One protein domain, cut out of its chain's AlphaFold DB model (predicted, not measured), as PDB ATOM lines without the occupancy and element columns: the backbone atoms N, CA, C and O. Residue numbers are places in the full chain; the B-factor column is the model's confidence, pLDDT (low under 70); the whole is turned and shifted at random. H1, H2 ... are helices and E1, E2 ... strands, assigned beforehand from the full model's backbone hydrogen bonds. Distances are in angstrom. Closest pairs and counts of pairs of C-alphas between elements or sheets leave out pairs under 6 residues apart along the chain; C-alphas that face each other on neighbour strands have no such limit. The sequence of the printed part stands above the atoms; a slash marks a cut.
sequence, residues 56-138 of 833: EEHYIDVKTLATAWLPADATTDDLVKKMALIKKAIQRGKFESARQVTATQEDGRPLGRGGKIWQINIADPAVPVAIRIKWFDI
ATOM      1  N   GLU A  56      35.208 -38.157  -0.857       43.88
ATOM      2  CA  GLU A  56      35.860 -39.489  -0.875       43.88
ATOM      3  C   GLU A  56      37.386 -39.570  -0.600       43.88
ATOM      4  O   GLU A  56      37.978 -40.651  -0.693       43.88
ATOM      5  N   GLU A  57      38.064 -38.475  -0.252       53.88
ATOM      6  CA  GLU A  57      39.522 -38.339  -0.428       53.88
ATOM      7  C   GLU A  57      40.405 -38.701   0.788       53.88
ATOM      8  O   GLU A  57      41.629 -38.678   0.675       53.88
ATOM      9  N   HIS A  58      39.845 -39.095   1.942       64.81
ATOM     10  CA  HIS A  58      40.633 -39.274   3.183       64.81
ATOM     11  C   HIS A  58      40.436 -40.628   3.887       64.81
ATOM     12  O   HIS A  58      40.349 -40.716   5.113       64.81
ATOM     13  N   TYR A  59      40.373 -41.708   3.107       71.12
ATOM     14  CA  TYR A  59      40.298 -43.078   3.618       71.12
ATOM     15  C   TYR A  59      41.690 -43.675   3.844       71.12
ATOM     16  O   TYR A  59      42.512 -43.713   2.930       71.12
ATOM     17  N   ILE A  60      41.938 -44.205   5.042       73.19
ATOM     18  CA  ILE A  60      43.195 -44.881   5.388       73.19
ATOM     19  C   ILE A  60      42.951 -46.345   5.728       73.19
ATOM     20  O   ILE A  60      41.913 -46.703   6.286       73.19
ATOM     21  N   ASP A  61      43.900 -47.216   5.388       78.56
ATOM     22  CA  ASP A  61      43.783 -48.629   5.734       78.56
ATOM     23  C   ASP A  61      43.949 -48.869   7.248       78.56
ATOM     24  O   ASP A  61      44.598 -48.111   7.978       78.56
ATOM     25  N   VAL A  62      43.361 -49.968   7.729       80.06
ATOM     26  CA  VAL A  62      43.387 -50.344   9.154       80.06
ATOM     27  C   VAL A  62      44.808 -50.526   9.704       80.06
ATOM     28  O   VAL A  62      45.022 -50.324  10.898       80.06
ATOM     29  N   LYS A  63      45.786 -50.902   8.872       78.88
ATOM     30  CA  LYS A  63      47.175 -51.079   9.317       78.88
ATOM     31  C   LYS A  63      47.797 -49.724   9.639       78.88
ATOM     32  O   LYS A  63      48.347 -49.559  10.722       78.88
ATOM     33  N   THR A  64      47.641 -48.756   8.747       73.44
ATOM     34  CA  THR A  64      48.128 -47.384   8.894       73.44
ATOM     35  C   THR A  64      47.471 -46.690  10.090       73.44
ATOM     36  O   THR A  64      48.166 -46.050  10.881       73.44
ATOM     37  N   LEU A  65      46.162 -46.888  10.293       79.19
ATOM     38  CA  LEU A  65      45.453 -46.387  11.477       79.19
ATOM     39  C   LEU A  65      45.967 -47.037  12.774       79.19
ATOM     40  O   LEU A  65      46.223 -46.343  13.758       79.19
ATOM     41  N   ALA A  66      46.173 -48.358  12.775       79.88
ATOM     42  CA  ALA A  66      46.715 -49.078  13.925       79.88
ATOM     43  C   ALA A  66      48.143 -48.628  14.274       79.88
ATOM     44  O   ALA A  66      48.466 -48.503  15.452       79.88
ATOM     45  N   THR A  67      48.980 -48.332  13.274       77.44
ATOM     46  CA  THR A  67      50.331 -47.790  13.485       77.44
ATOM     47  C   THR A  67      50.292 -46.399  14.116       77.44
ATOM     48  O   THR A  67      51.083 -46.119  15.009       77.44
ATOM     49  N   ALA A  68      49.350 -45.536  13.721       73.44
ATOM     50  CA  ALA A  68      49.187 -44.227  14.358       73.44
ATOM     51  C   ALA A  68      48.732 -44.352  15.831       73.44
ATOM     52  O   ALA A  68      49.192 -43.591  16.686       73.44
ATOM     53  N   TRP A  69      47.886 -45.344  16.133       76.94
ATOM     54  CA  TRP A  69      47.396 -45.675  17.482       76.94
ATOM     55  C   TRP A  69      48.437 -46.251  18.433       76.94
ATOM     56  O   TRP A  69      48.189 -46.292  19.638       76.94
ATOM     57  N   LEU A  70      49.571 -46.709  17.917       78.50
ATOM     58  CA  LEU A  70      50.614 -47.325  18.717       78.50
ATOM     59  C   LEU A  70      51.781 -46.350  18.951       78.50
ATOM     60  O   LEU A  70      52.012 -45.444  18.137       78.50
ATOM     61  N   PRO A  71      52.493 -46.466  20.084       73.75
ATOM     62  CA  PRO A  71      53.716 -45.705  20.324       73.75
ATOM     63  C   PRO A  71      54.840 -46.156  19.367       73.75
ATOM     64  O   PRO A  71      54.738 -47.195  18.716       73.75
ATOM     65  N   ALA A  72      55.878 -45.329  19.202       66.44
ATOM     66  CA  ALA A  72      56.904 -45.519  18.164       66.44
ATOM     67  C   ALA A  72      57.791 -46.767  18.373       66.44
ATOM     68  O   ALA A  72      58.424 -47.236  17.430       66.44
ATOM     69  N   ASP A  73      57.808 -47.306  19.589       69.69
ATOM     70  CA  ASP A  73      58.516 -48.503  20.047       69.69
ATOM     71  C   ASP A  73      57.661 -49.785  19.998       69.69
ATOM     72  O   ASP A  73      58.147 -50.865  20.339       69.69
ATOM     73  N   ALA A  74      56.404 -49.699  19.546       75.38
ATOM     74  CA  ALA A  74      55.487 -50.835  19.519       75.38
ATOM     75  C   ALA A  74      55.969 -51.964  18.597       75.38
ATOM     76  O   ALA A  74      56.446 -51.743  17.476       75.38
ATOM     77  N   THR A  75      55.789 -53.206  19.044       79.88
ATOM     78  CA  THR A  75      56.248 -54.377  18.297       79.88
ATOM     79  C   THR A  75      55.293 -54.738  17.158       79.88
ATOM     80  O   THR A  75      54.129 -54.331  17.108       79.88
ATOM     81  N   THR A  76      55.762 -55.572  16.225       74.19
ATOM     82  CA  THR A  76      54.915 -56.120  15.152       74.19
ATOM     83  C   THR A  76      53.699 -56.873  15.711       74.19
ATOM     84  O   THR A  76      52.639 -56.868  15.084       74.19
ATOM     85  N   ASP A  77      53.828 -57.490  16.887       75.88
ATOM     86  CA  ASP A  77      52.758 -58.261  17.527       75.88
ATOM     87  C   ASP A  77      51.660 -57.344  18.101       75.88
ATOM     88  O   ASP A  77      50.464 -57.620  17.963       75.88
ATOM     89  N   ASP A  78      52.052 -56.181  18.631       75.44
ATOM     90  CA  ASP A  78      51.129 -55.132  19.084       75.44
ATOM     91  C   ASP A  78      50.332 -54.541  17.917       75.44
ATOM     92  O   ASP A  78      49.120 -54.326  18.021       75.44
ATOM     93  N   LEU A  79      50.986 -54.356  16.765       74.56
ATOM     94  CA  LEU A  79      50.334 -53.910  15.535       74.56
ATOM     95  C   LEU A  79      49.256 -54.899  15.080       74.56
ATOM     96  O   LEU A  79      48.136 -54.488  14.769       74.56
ATOM     97  N   VAL A  80      49.553 -56.200  15.088       76.25
ATOM     98  CA  VAL A  80      48.593 -57.244  14.696       76.25
ATOM     99  C   VAL A  80      47.399 -57.289  15.656       76.25
ATOM    100  O   VAL A  80      46.249 -57.301  15.199       76.25
ATOM    101  N   LYS A  81      47.635 -57.223  16.974       83.12
ATOM    102  CA  LYS A  81      46.570 -57.178  17.996       83.12
ATOM    103  C   LYS A  81      45.689 -55.935  17.846       83.12
ATOM    104  O   LYS A  81      44.459 -56.038  17.883       83.12
ATOM    105  N   LYS A  82      46.287 -54.766  17.601       84.06
ATOM    106  CA  LYS A  82      45.545 -53.510  17.414       84.06
ATOM    107  C   LYS A  82      44.729 -53.509  16.119       84.06
ATOM    108  O   LYS A  82      43.570 -53.097  16.135       84.06
ATOM    109  N   MET A  83      45.272 -54.044  15.024       82.25
ATOM    110  CA  MET A  83      44.531 -54.231  13.771       82.25
ATOM    111  C   MET A  83      43.321 -55.162  13.947       82.25
ATOM    112  O   MET A  83      42.260 -54.894  13.383       82.25
ATOM    113  N   ALA A  84      43.448 -56.239  14.730       81.50
ATOM    114  CA  ALA A  84      42.338 -57.149  15.021       81.50
ATOM    115  C   ALA A  84      41.229 -56.466  15.844       81.50
ATOM    116  O   ALA A  84      40.048 -56.619  15.528       81.50
ATOM    117  N   LEU A  85      41.598 -55.655  16.841       84.44
ATOM    118  CA  LEU A  85      40.662 -54.844  17.630       84.44
ATOM    119  C   LEU A  85      39.894 -53.833  16.770       84.44
ATOM    120  O   LEU A  85      38.673 -53.738  16.894       84.44
ATOM    121  N   ILE A  86      40.583 -53.127  15.868       82.25
ATOM    122  CA  ILE A  86      39.951 -52.178  14.939       82.25
ATOM    123  C   ILE A  86      38.972 -52.905  14.014       82.25
ATOM    124  O   ILE A  86      37.823 -52.491  13.901       82.25
ATOM    125  N   LYS A  87      39.369 -54.038  13.417       81.94
ATOM    126  CA  LYS A  87      38.470 -54.842  12.567       81.94
ATOM    127  C   LYS A  87      37.228 -55.319  13.323       81.94
ATOM    128  O   LYS A  87      36.127 -55.249  12.783       81.94
ATOM    129  N   LYS A  88      37.382 -55.742  14.580       84.56
ATOM    130  CA  LYS A  88      36.263 -56.158  15.439       84.56
ATOM    131  C   LYS A  88      35.342 -54.985  15.800       84.56
ATOM    132  O   LYS A  88      34.143 -55.184  15.944       84.56
ATOM    133  N   ALA A  89      35.879 -53.771  15.933       80.12
ATOM    134  CA  ALA A  89      35.095 -52.556  16.153       80.12
ATOM    135  C   ALA A  89      34.326 -52.114  14.892       80.12
ATOM    136  O   ALA A  89      33.161 -51.745  15.010       80.12
ATOM    137  N   ILE A  90      34.923 -52.249  13.700       81.62
ATOM    138  CA  ILE A  90      34.233 -52.048  12.411       81.62
ATOM    139  C   ILE A  90      33.054 -53.019  12.282       81.62
ATOM    140  O   ILE A  90      31.934 -52.602  12.023       81.62
ATOM    141  N   GLN A  91      33.281 -54.312  12.537       80.38
ATOM    142  CA  GLN A  91      32.235 -55.344  12.457       80.38
ATOM    143  C   GLN A  91      31.098 -55.154  13.474       80.38
ATOM    144  O   GLN A  91      30.019 -55.702  13.291       80.38
ATOM    145  N   ARG A  92      31.335 -54.385  14.541       79.12
ATOM    146  CA  ARG A  92      30.338 -54.015  15.557       79.12
ATOM    147  C   ARG A  92      29.657 -52.670  15.271       79.12
ATOM    148  O   ARG A  92      28.954 -52.175  16.143       79.12
ATOM    149  N   GLY A  93      29.899 -52.064  14.105       76.06
ATOM    150  CA  GLY A  93      29.269 -50.807  13.688       76.06
ATOM    151  C   GLY A  93      29.758 -49.563  14.435       76.06
ATOM    152  O   GLY A  93      29.064 -48.558  14.443       76.06
ATOM    153  N   LYS A  94      30.932 -49.609  15.085       79.25
ATOM    154  CA  LYS A  94      31.457 -48.461  15.855       79.25
ATOM    155  C   LYS A  94      32.046 -47.333  15.001       79.25
ATOM    156  O   LYS A  94      32.340 -46.282  15.552       79.25
ATOM    157  N   PHE A  95      32.275 -47.572  13.713       79.38
ATOM    158  CA  PHE A  95      32.758 -46.574  12.759       79.38
ATOM    159  C   PHE A  95      31.645 -46.313  11.750       79.38
ATOM    160  O   PHE A  95      31.145 -47.259  11.139       79.38
ATOM    161  N   GLU A  96      31.269 -45.051  11.586       74.44
ATOM    162  CA  GLU A  96      30.184 -44.617  10.701       74.44
ATOM    163  C   GLU A  96      30.621 -44.623   9.228       74.44
ATOM    164  O   GLU A  96      29.805 -44.789   8.328       74.44
ATOM    165  N   SER A  97      31.923 -44.480   8.968       75.75
ATOM    166  CA  SER A  97      32.504 -44.319   7.632       75.75
ATOM    167  C   SER A  97      33.640 -45.316   7.363       75.75
ATOM    168  O   SER A  97      34.775 -44.932   7.057       75.75
ATOM    169  N   ALA A  98      33.337 -46.617   7.445       79.31
ATOM    170  CA  ALA A  98      34.251 -47.712   7.101       79.31
ATOM    171  C   ALA A  98      33.818 -48.452   5.819       79.31
ATOM    172  O   ALA A  98      32.648 -48.784   5.647       79.31
ATOM    173  N   ARG A  99      34.768 -48.765   4.927       78.12
ATOM    174  CA  ARG A  99      34.523 -49.479   3.657       78.12
ATOM    175  C   ARG A  99      35.540 -50.587   3.401       78.12
ATOM    176  O   ARG A  99      36.667 -50.525   3.891       78.12
ATOM    177  N   GLN A 100      35.169 -51.581   2.596       81.19
ATOM    178  CA  GLN A 100      36.071 -52.656   2.176       81.19
ATOM    179  C   GLN A 100      36.461 -52.480   0.700       81.19
ATOM    180  O   GLN A 100      35.588 -52.378  -0.158       81.19
ATOM    181  N   VAL A 101      37.761 -52.451   0.398       72.31
ATOM    182  CA  VAL A 101      38.301 -52.189  -0.951       72.31
ATOM    183  C   VAL A 101      39.294 -53.280  -1.346       72.31
ATOM    184  O   VAL A 101      40.016 -53.800  -0.498       72.31
ATOM    185  N   THR A 102      39.341 -53.646  -2.626       69.69
ATOM    186  CA  THR A 102      40.299 -54.636  -3.142       69.69
ATOM    187  C   THR A 102      41.702 -54.023  -3.256       69.69
ATOM    188  O   THR A 102      41.865 -52.993  -3.902       69.69
ATOM    189  N   ALA A 103      42.714 -54.640  -2.643       60.81
ATOM    190  CA  ALA A 103      44.101 -54.176  -2.669       60.81
ATOM    191  C   ALA A 103      44.899 -54.823  -3.816       60.81
ATOM    192  O   ALA A 103      44.998 -56.052  -3.894       60.81
ATOM    193  N   THR A 104      45.507 -53.996  -4.669       50.88
ATOM    194  CA  THR A 104      46.373 -54.396  -5.791       50.88
ATOM    195  C   THR A 104      47.838 -53.998  -5.560       50.88
ATOM    196  O   THR A 104      48.126 -53.025  -4.865       50.88
ATOM    197  N   GLN A 105      48.773 -54.774  -6.115       53.03
ATOM    198  CA  GLN A 105      50.201 -54.451  -6.226       53.03
ATOM    199  C   GLN A 105      50.433 -53.372  -7.306       53.03
ATOM    200  O   GLN A 105      49.539 -53.096  -8.106       53.03
ATOM    201  N   GLU A 106      51.635 -52.778  -7.358       43.75
ATOM    202  CA  GLU A 106      52.010 -51.746  -8.353       43.75
ATOM    203  C   GLU A 106      51.909 -52.224  -9.815       43.75
ATOM    204  O   GLU A 106      51.794 -51.410 -10.727       43.75
ATOM    205  N   ASP A 107      51.903 -53.540 -10.039       38.72
ATOM    206  CA  ASP A 107      51.733 -54.192 -11.342       38.72
ATOM    207  C   ASP A 107      50.268 -54.568 -11.666       38.72
ATOM    208  O   ASP A 107      49.993 -55.182 -12.698       38.72
ATOM    209  N   GLY A 108      49.316 -54.205 -10.797       45.88
ATOM    210  CA  GLY A 108      47.879 -54.424 -10.976       45.88
ATOM    211  C   GLY A 108      47.346 -55.776 -10.487       45.88
ATOM    212  O   GLY A 108      46.145 -56.025 -10.606       45.88
ATOM    213  N   ARG A 109      48.175 -56.658  -9.911       43.69
ATOM    214  CA  ARG A 109      47.719 -57.963  -9.390       43.69
ATOM    215  C   ARG A 109      47.154 -57.851  -7.966       43.69
ATOM    216  O   ARG A 109      47.701 -57.107  -7.157       43.69
ATOM    217  N   PRO A 110      46.087 -58.586  -7.600       49.53
ATOM    218  CA  PRO A 110      45.563 -58.572  -6.235       49.53
ATOM    219  C   PRO A 110      46.568 -59.168  -5.235       49.53
ATOM    220  O   PRO A 110      47.197 -60.194  -5.502       49.53
ATOM    221  N   LEU A 111      46.696 -58.547  -4.059       49.38
ATOM    222  CA  LEU A 111      47.522 -59.038  -2.947       49.38
ATOM    223  C   LEU A 111      46.902 -60.315  -2.329       49.38
ATOM    224  O   LEU A 111      46.227 -60.264  -1.305       49.38
ATOM    225  N   GLY A 112      47.126 -61.474  -2.957       49.38
ATOM    226  CA  GLY A 112      46.779 -62.805  -2.430       49.38
ATOM    227  C   GLY A 112      45.286 -63.190  -2.462       49.38
ATOM    228  O   GLY A 112      44.426 -62.423  -2.900       49.38
ATOM    229  N   ARG A 113      44.973 -64.429  -2.023       35.12
ATOM    230  CA  ARG A 113      43.611 -65.009  -2.063       35.12
ATOM    231  C   ARG A 113      42.637 -64.165  -1.231       35.12
ATOM    232  O   ARG A 113      42.652 -64.218  -0.006       35.12
ATOM    233  N   GLY A 114      41.779 -63.416  -1.927       53.69
ATOM    234  CA  GLY A 114      40.685 -62.638  -1.345       53.69
ATOM    235  C   GLY A 114      41.062 -61.236  -0.860       53.69
ATOM    236  O   GLY A 114      40.431 -60.769   0.082       53.69
ATOM    237  N   GLY A 115      42.067 -60.587  -1.473       52.38
ATOM    238  CA  GLY A 115      42.655 -59.286  -1.107       52.38
ATOM    239  C   GLY A 115      41.698 -58.093  -0.985       52.38
ATOM    240  O   GLY A 115      41.817 -57.127  -1.727       52.38
ATOM    241  N   LYS A 116      40.772 -58.130  -0.025       66.12
ATOM    242  CA  LYS A 116      39.912 -57.027   0.398       66.12
ATOM    243  C   LYS A 116      40.422 -56.475   1.732       66.12
ATOM    244  O   LYS A 116      40.429 -57.182   2.741       66.12
ATOM    245  N   ILE A 117      40.828 -55.212   1.755       73.81
ATOM    246  CA  ILE A 117      41.277 -54.489   2.950       73.81
ATOM    247  C   ILE A 117      40.195 -53.522   3.434       73.81
ATOM    248  O   ILE A 117      39.421 -52.993   2.642       73.81
ATOM    249  N   TRP A 118      40.137 -53.294   4.744       78.62
ATOM    250  CA  TRP A 118      39.249 -52.294   5.335       78.62
ATOM    251  C   TRP A 118      39.929 -50.925   5.343       78.62
ATOM    252  O   TRP A 118      41.096 -50.823   5.737       78.62
ATOM    253  N   GLN A 119      39.191 -49.898   4.938       80.25
ATOM    254  CA  GLN A 119      39.574 -48.495   5.033       80.25
ATOM    255  C   GLN A 119      38.559 -47.724   5.882       80.25
ATOM    256  O   GLN A 119      37.359 -47.974   5.781       80.25
ATOM    257  N   ILE A 120      39.033 -46.778   6.690       79.88
ATOM    258  CA  ILE A 120      38.210 -45.890   7.523       79.88
ATOM    259  C   ILE A 120      38.524 -44.444   7.133       79.88
ATOM    260  O   ILE A 120      39.690 -44.112   6.902       79.88
ATOM    261  N   ASN A 121      37.504 -43.593   7.043       80.81
ATOM    262  CA  ASN A 121      37.711 -42.161   6.840       80.81
ATOM    263  C   ASN A 121      38.361 -41.549   8.095       80.81
ATOM    264  O   ASN A 121      37.852 -41.714   9.199       80.81
ATOM    265  N   ILE A 122      39.480 -40.832   7.950       75.31
ATOM    266  CA  ILE A 122      40.196 -40.241   9.098       75.31
ATOM    267  C   ILE A 122      39.349 -39.209   9.868       75.31
ATOM    268  O   ILE A 122      39.629 -38.928  11.033       75.31
ATOM    269  N   ALA A 123      38.307 -38.656   9.237       68.38
ATOM    270  CA  ALA A 123      37.372 -37.726   9.858       68.38
ATOM    271  C   ALA A 123      36.286 -38.409  10.718       68.38
ATOM    272  O   ALA A 123      35.544 -37.704  11.408       68.38
ATOM    273  N   ASP A 124      36.208 -39.746  10.726       74.69
ATOM    274  CA  ASP A 124      35.202 -40.527  11.460       74.69
ATOM    275  C   ASP A 124      35.247 -40.241  12.978       74.69
ATOM    276  O   ASP A 124      36.333 -40.329  13.568       74.69
ATOM    277  N   PRO A 125      34.114 -39.901  13.629       70.62
ATOM    278  CA  PRO A 125      34.061 -39.511  15.044       70.62
ATOM    279  C   PRO A 125      34.731 -40.502  16.004       70.62
ATOM    280  O   PRO A 125      35.289 -40.091  17.020       70.62
ATOM    281  N   ALA A 126      34.748 -41.797  15.669       75.44
ATOM    282  CA  ALA A 126      35.370 -42.837  16.484       75.44
ATOM    283  C   ALA A 126      36.912 -42.855  16.405       75.44
ATOM    284  O   ALA A 126      37.559 -43.597  17.150       75.44
ATOM    285  N   VAL A 127      37.527 -42.047  15.532       77.31
ATOM    286  CA  VAL A 127      38.980 -41.820  15.479       77.31
ATOM    287  C   VAL A 127      39.356 -40.623  16.368       77.31
ATOM    288  O   VAL A 127      39.025 -39.486  16.014       77.31
ATOM    289  N   PRO A 128      40.109 -40.831  17.471       77.69
ATOM    290  CA  PRO A 128      40.487 -39.754  18.386       77.69
ATOM    291  C   PRO A 128      41.298 -38.642  17.711       77.69
ATOM    292  O   PRO A 128      42.183 -38.916  16.897       77.69
ATOM    293  N   VAL A 129      41.061 -37.391  18.109       67.38
ATOM    294  CA  VAL A 129      41.698 -36.192  17.526       67.38
ATOM    295  C   VAL A 129      43.230 -36.262  17.565       67.38
ATOM    296  O   VAL A 129      43.876 -36.002  16.551       67.38
ATOM    297  N   ALA A 130      43.819 -36.727  18.671       67.62
ATOM    298  CA  ALA A 130      45.271 -36.900  18.810       67.62
ATOM    299  C   ALA A 130      45.885 -37.803  17.719       67.62
ATOM    300  O   ALA A 130      47.026 -37.625  17.301       67.62
ATOM    301  N   ILE A 131      45.109 -38.761  17.216       72.56
ATOM    302  CA  ILE A 131      45.543 -39.712  16.190       72.56
ATOM    303  C   ILE A 131      45.416 -39.104  14.800       72.56
ATOM    304  O   ILE A 131      46.278 -39.342  13.954       72.56
ATOM    305  N   ARG A 132      44.389 -38.277  14.577       71.62
ATOM    306  CA  ARG A 132      44.249 -37.493  13.345       71.62
ATOM    307  C   ARG A 132      45.451 -36.562  13.173       71.62
ATOM    308  O   ARG A 132      46.049 -36.536  12.102       71.62
ATOM    309  N   ILE A 133      45.861 -35.887  14.249       66.94
ATOM    310  CA  ILE A 133      47.036 -35.000  14.277       66.94
ATOM    311  C   ILE A 133      48.324 -35.792  14.018       66.94
ATOM    312  O   ILE A 133      49.077 -35.460  13.104       66.94
ATOM    313  N   LYS A 134      48.536 -36.901  14.737       67.75
ATOM    314  CA  LYS A 134      49.728 -37.749  14.571       67.75
ATOM    315  C   LYS A 134      49.850 -38.331  13.158       67.75
ATOM    316  O   LYS A 134      50.953 -38.440  12.630       67.75
ATOM    317  N   TRP A 135      48.736 -38.681  12.514       63.62
ATOM    318  CA  TRP A 135      48.732 -39.107  11.112       63.62
ATOM    319  C   TRP A 135      49.156 -37.979  10.157       63.62
ATOM    320  O   TRP A 135      49.946 -38.223   9.243       63.62
ATOM    321  N   PHE A 136      48.705 -36.744  10.396       61.31
ATOM    322  CA  PHE A 136      49.135 -35.573   9.626       61.31
ATOM    323  C   PHE A 136      50.628 -35.275   9.796       61.31
ATOM    324  O   PHE A 136      51.305 -35.022   8.799       61.31
ATOM    325  N   ASP A 137      51.159 -35.358  11.017       61.03
ATOM    326  CA  ASP A 137      52.587 -35.141  11.284       61.03
ATOM    327  C   ASP A 137      53.455 -36.204  10.587       61.03
ATOM    328  O   ASP A 137      54.473 -35.894   9.968       61.03
ATOM    329  N   ILE A 138      52.998 -37.458  10.571       59.44
ATOM    330  CA  ILE A 138      53.638 -38.558   9.842       59.44
ATOM    331  C   ILE A 138      53.616 -38.343   8.313       59.44
ATOM    332  O   ILE A 138      54.548 -38.752   7.624       59.44
TER     333      ILE A 138
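What this domain is: This is residues 56 to 138 of the 833 residues of the protein "Integrase catalytic domain-containing protein" of Pelobacter propionicus (strain DSM 2379 / NBRC 103807 / OttBd1) (UniProt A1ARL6). A small three-stranded antiparallel sheet, two of its strands, E2 and E3, joined as a hairpin with a long loop, has the helix H1 standing up from it and H2 grazing it, while H3 is off the sheet and packs on H1. H1 follows directly on the edge strand E1, stands up from the sheet and lies between the longer H2 and the last helix H3, while the loop of residues 103 to 115 reaches away at the opposite end of the longest axis. The printed part has 83 residues, with three named strands and three named helices in the order E1 H1 H2 E2 E3 H3, and the sheet's order is E1 E3 E2. The class is mixed, helices and strands, with 34 residues in helices and 14 in strands. The whole is compact, with a radius of gyration of the C-alphas of 13.2 A, and rounded, with spans of 35 by 29 by 26 A.

Where its parts are: The sheet holds E1, residues 59 to 61, E3, residues 116 to 121, and E2, residues 98 to 102. E3 is the longest strand, 16.4 A from first to last C-alpha; E2 measures 13.8 A and E1 6.9 A. C-alpha 59, where E1 begins, is at (40.298, -43.078, 3.618). H1, residues 62 to 69, measures 10.4 A. H2, residues 76 to 91, is the longest helix at 22.9 A and begins with C-alpha 76 at (54.915, -56.120, 15.152). H3, residues 129 to 138, measures 14.4 A, and its last C-alpha, 138, is at (53.638, -38.558, 9.842).

How they stand to each other: E3 is the inner strand of the sheet, and E1 and E2 are its edge strands. E2 and E3 form a hairpin and are antiparallel, with 144 degrees between their directions; N 99 and O 119, and N 117 and O 101, are each 2.8 A apart, within hydrogen-bond range. E1 and E3 are antiparallel at 134 degrees, with N 60 and O 120 within hydrogen-bond range at 2.9 A. E1, H1 H2 and E2 form a split strand-helix-strand unit, two strands running the same way with helices between them along the chain and E3 between them in the sheet; its crossover is right-handed. H1 is on the sheet at a height of 10.4 A and stands up from it, its line rising 54 degrees out of the local plane. It is only just over E3, with 3 of its 8 C-alphas falling on that strand and 2 on E1. The closest C-alphas of H1 and E3 are those of Val 62 and Gln 119, 5.9 A apart. H2 only grazes the sheet, with its residues 83 to 91. H1 and H2 touch, closest at the C-alphas of Ala 66 and Met 83, 5.6 A apart, at a steep tilt of 66 degrees, opposite ways. H1 and H3 touch, closest at the C-alphas of Ala 68 and Trp 135, 6.1 A apart, and are about perpendicular at 78 degrees. H3 is not on the sheet, and it is apart from H2, E1 and E2. In H1, H2 and H3 every O i to N i+4 pair is within hydrogen-bond range.

The domain as a whole: The two C-alphas farthest apart are those of Asp 107 and Val 129, 35.5 A. The printed part, residues 56 to 138 of a chain of 833 residues, has no cut. The link from E1 to H1 is tight, with no residue between them. The link from E2 to E3 is long, with 13 residues, 103 to 115, whose C-alphas lie 13 to 23 A from the mean of all C-alphas. Mean pLDDT of the printed part is 70.4, and 29 residues are under 70, among them residues 56 to 58, 102 to 116 and 133 to 138.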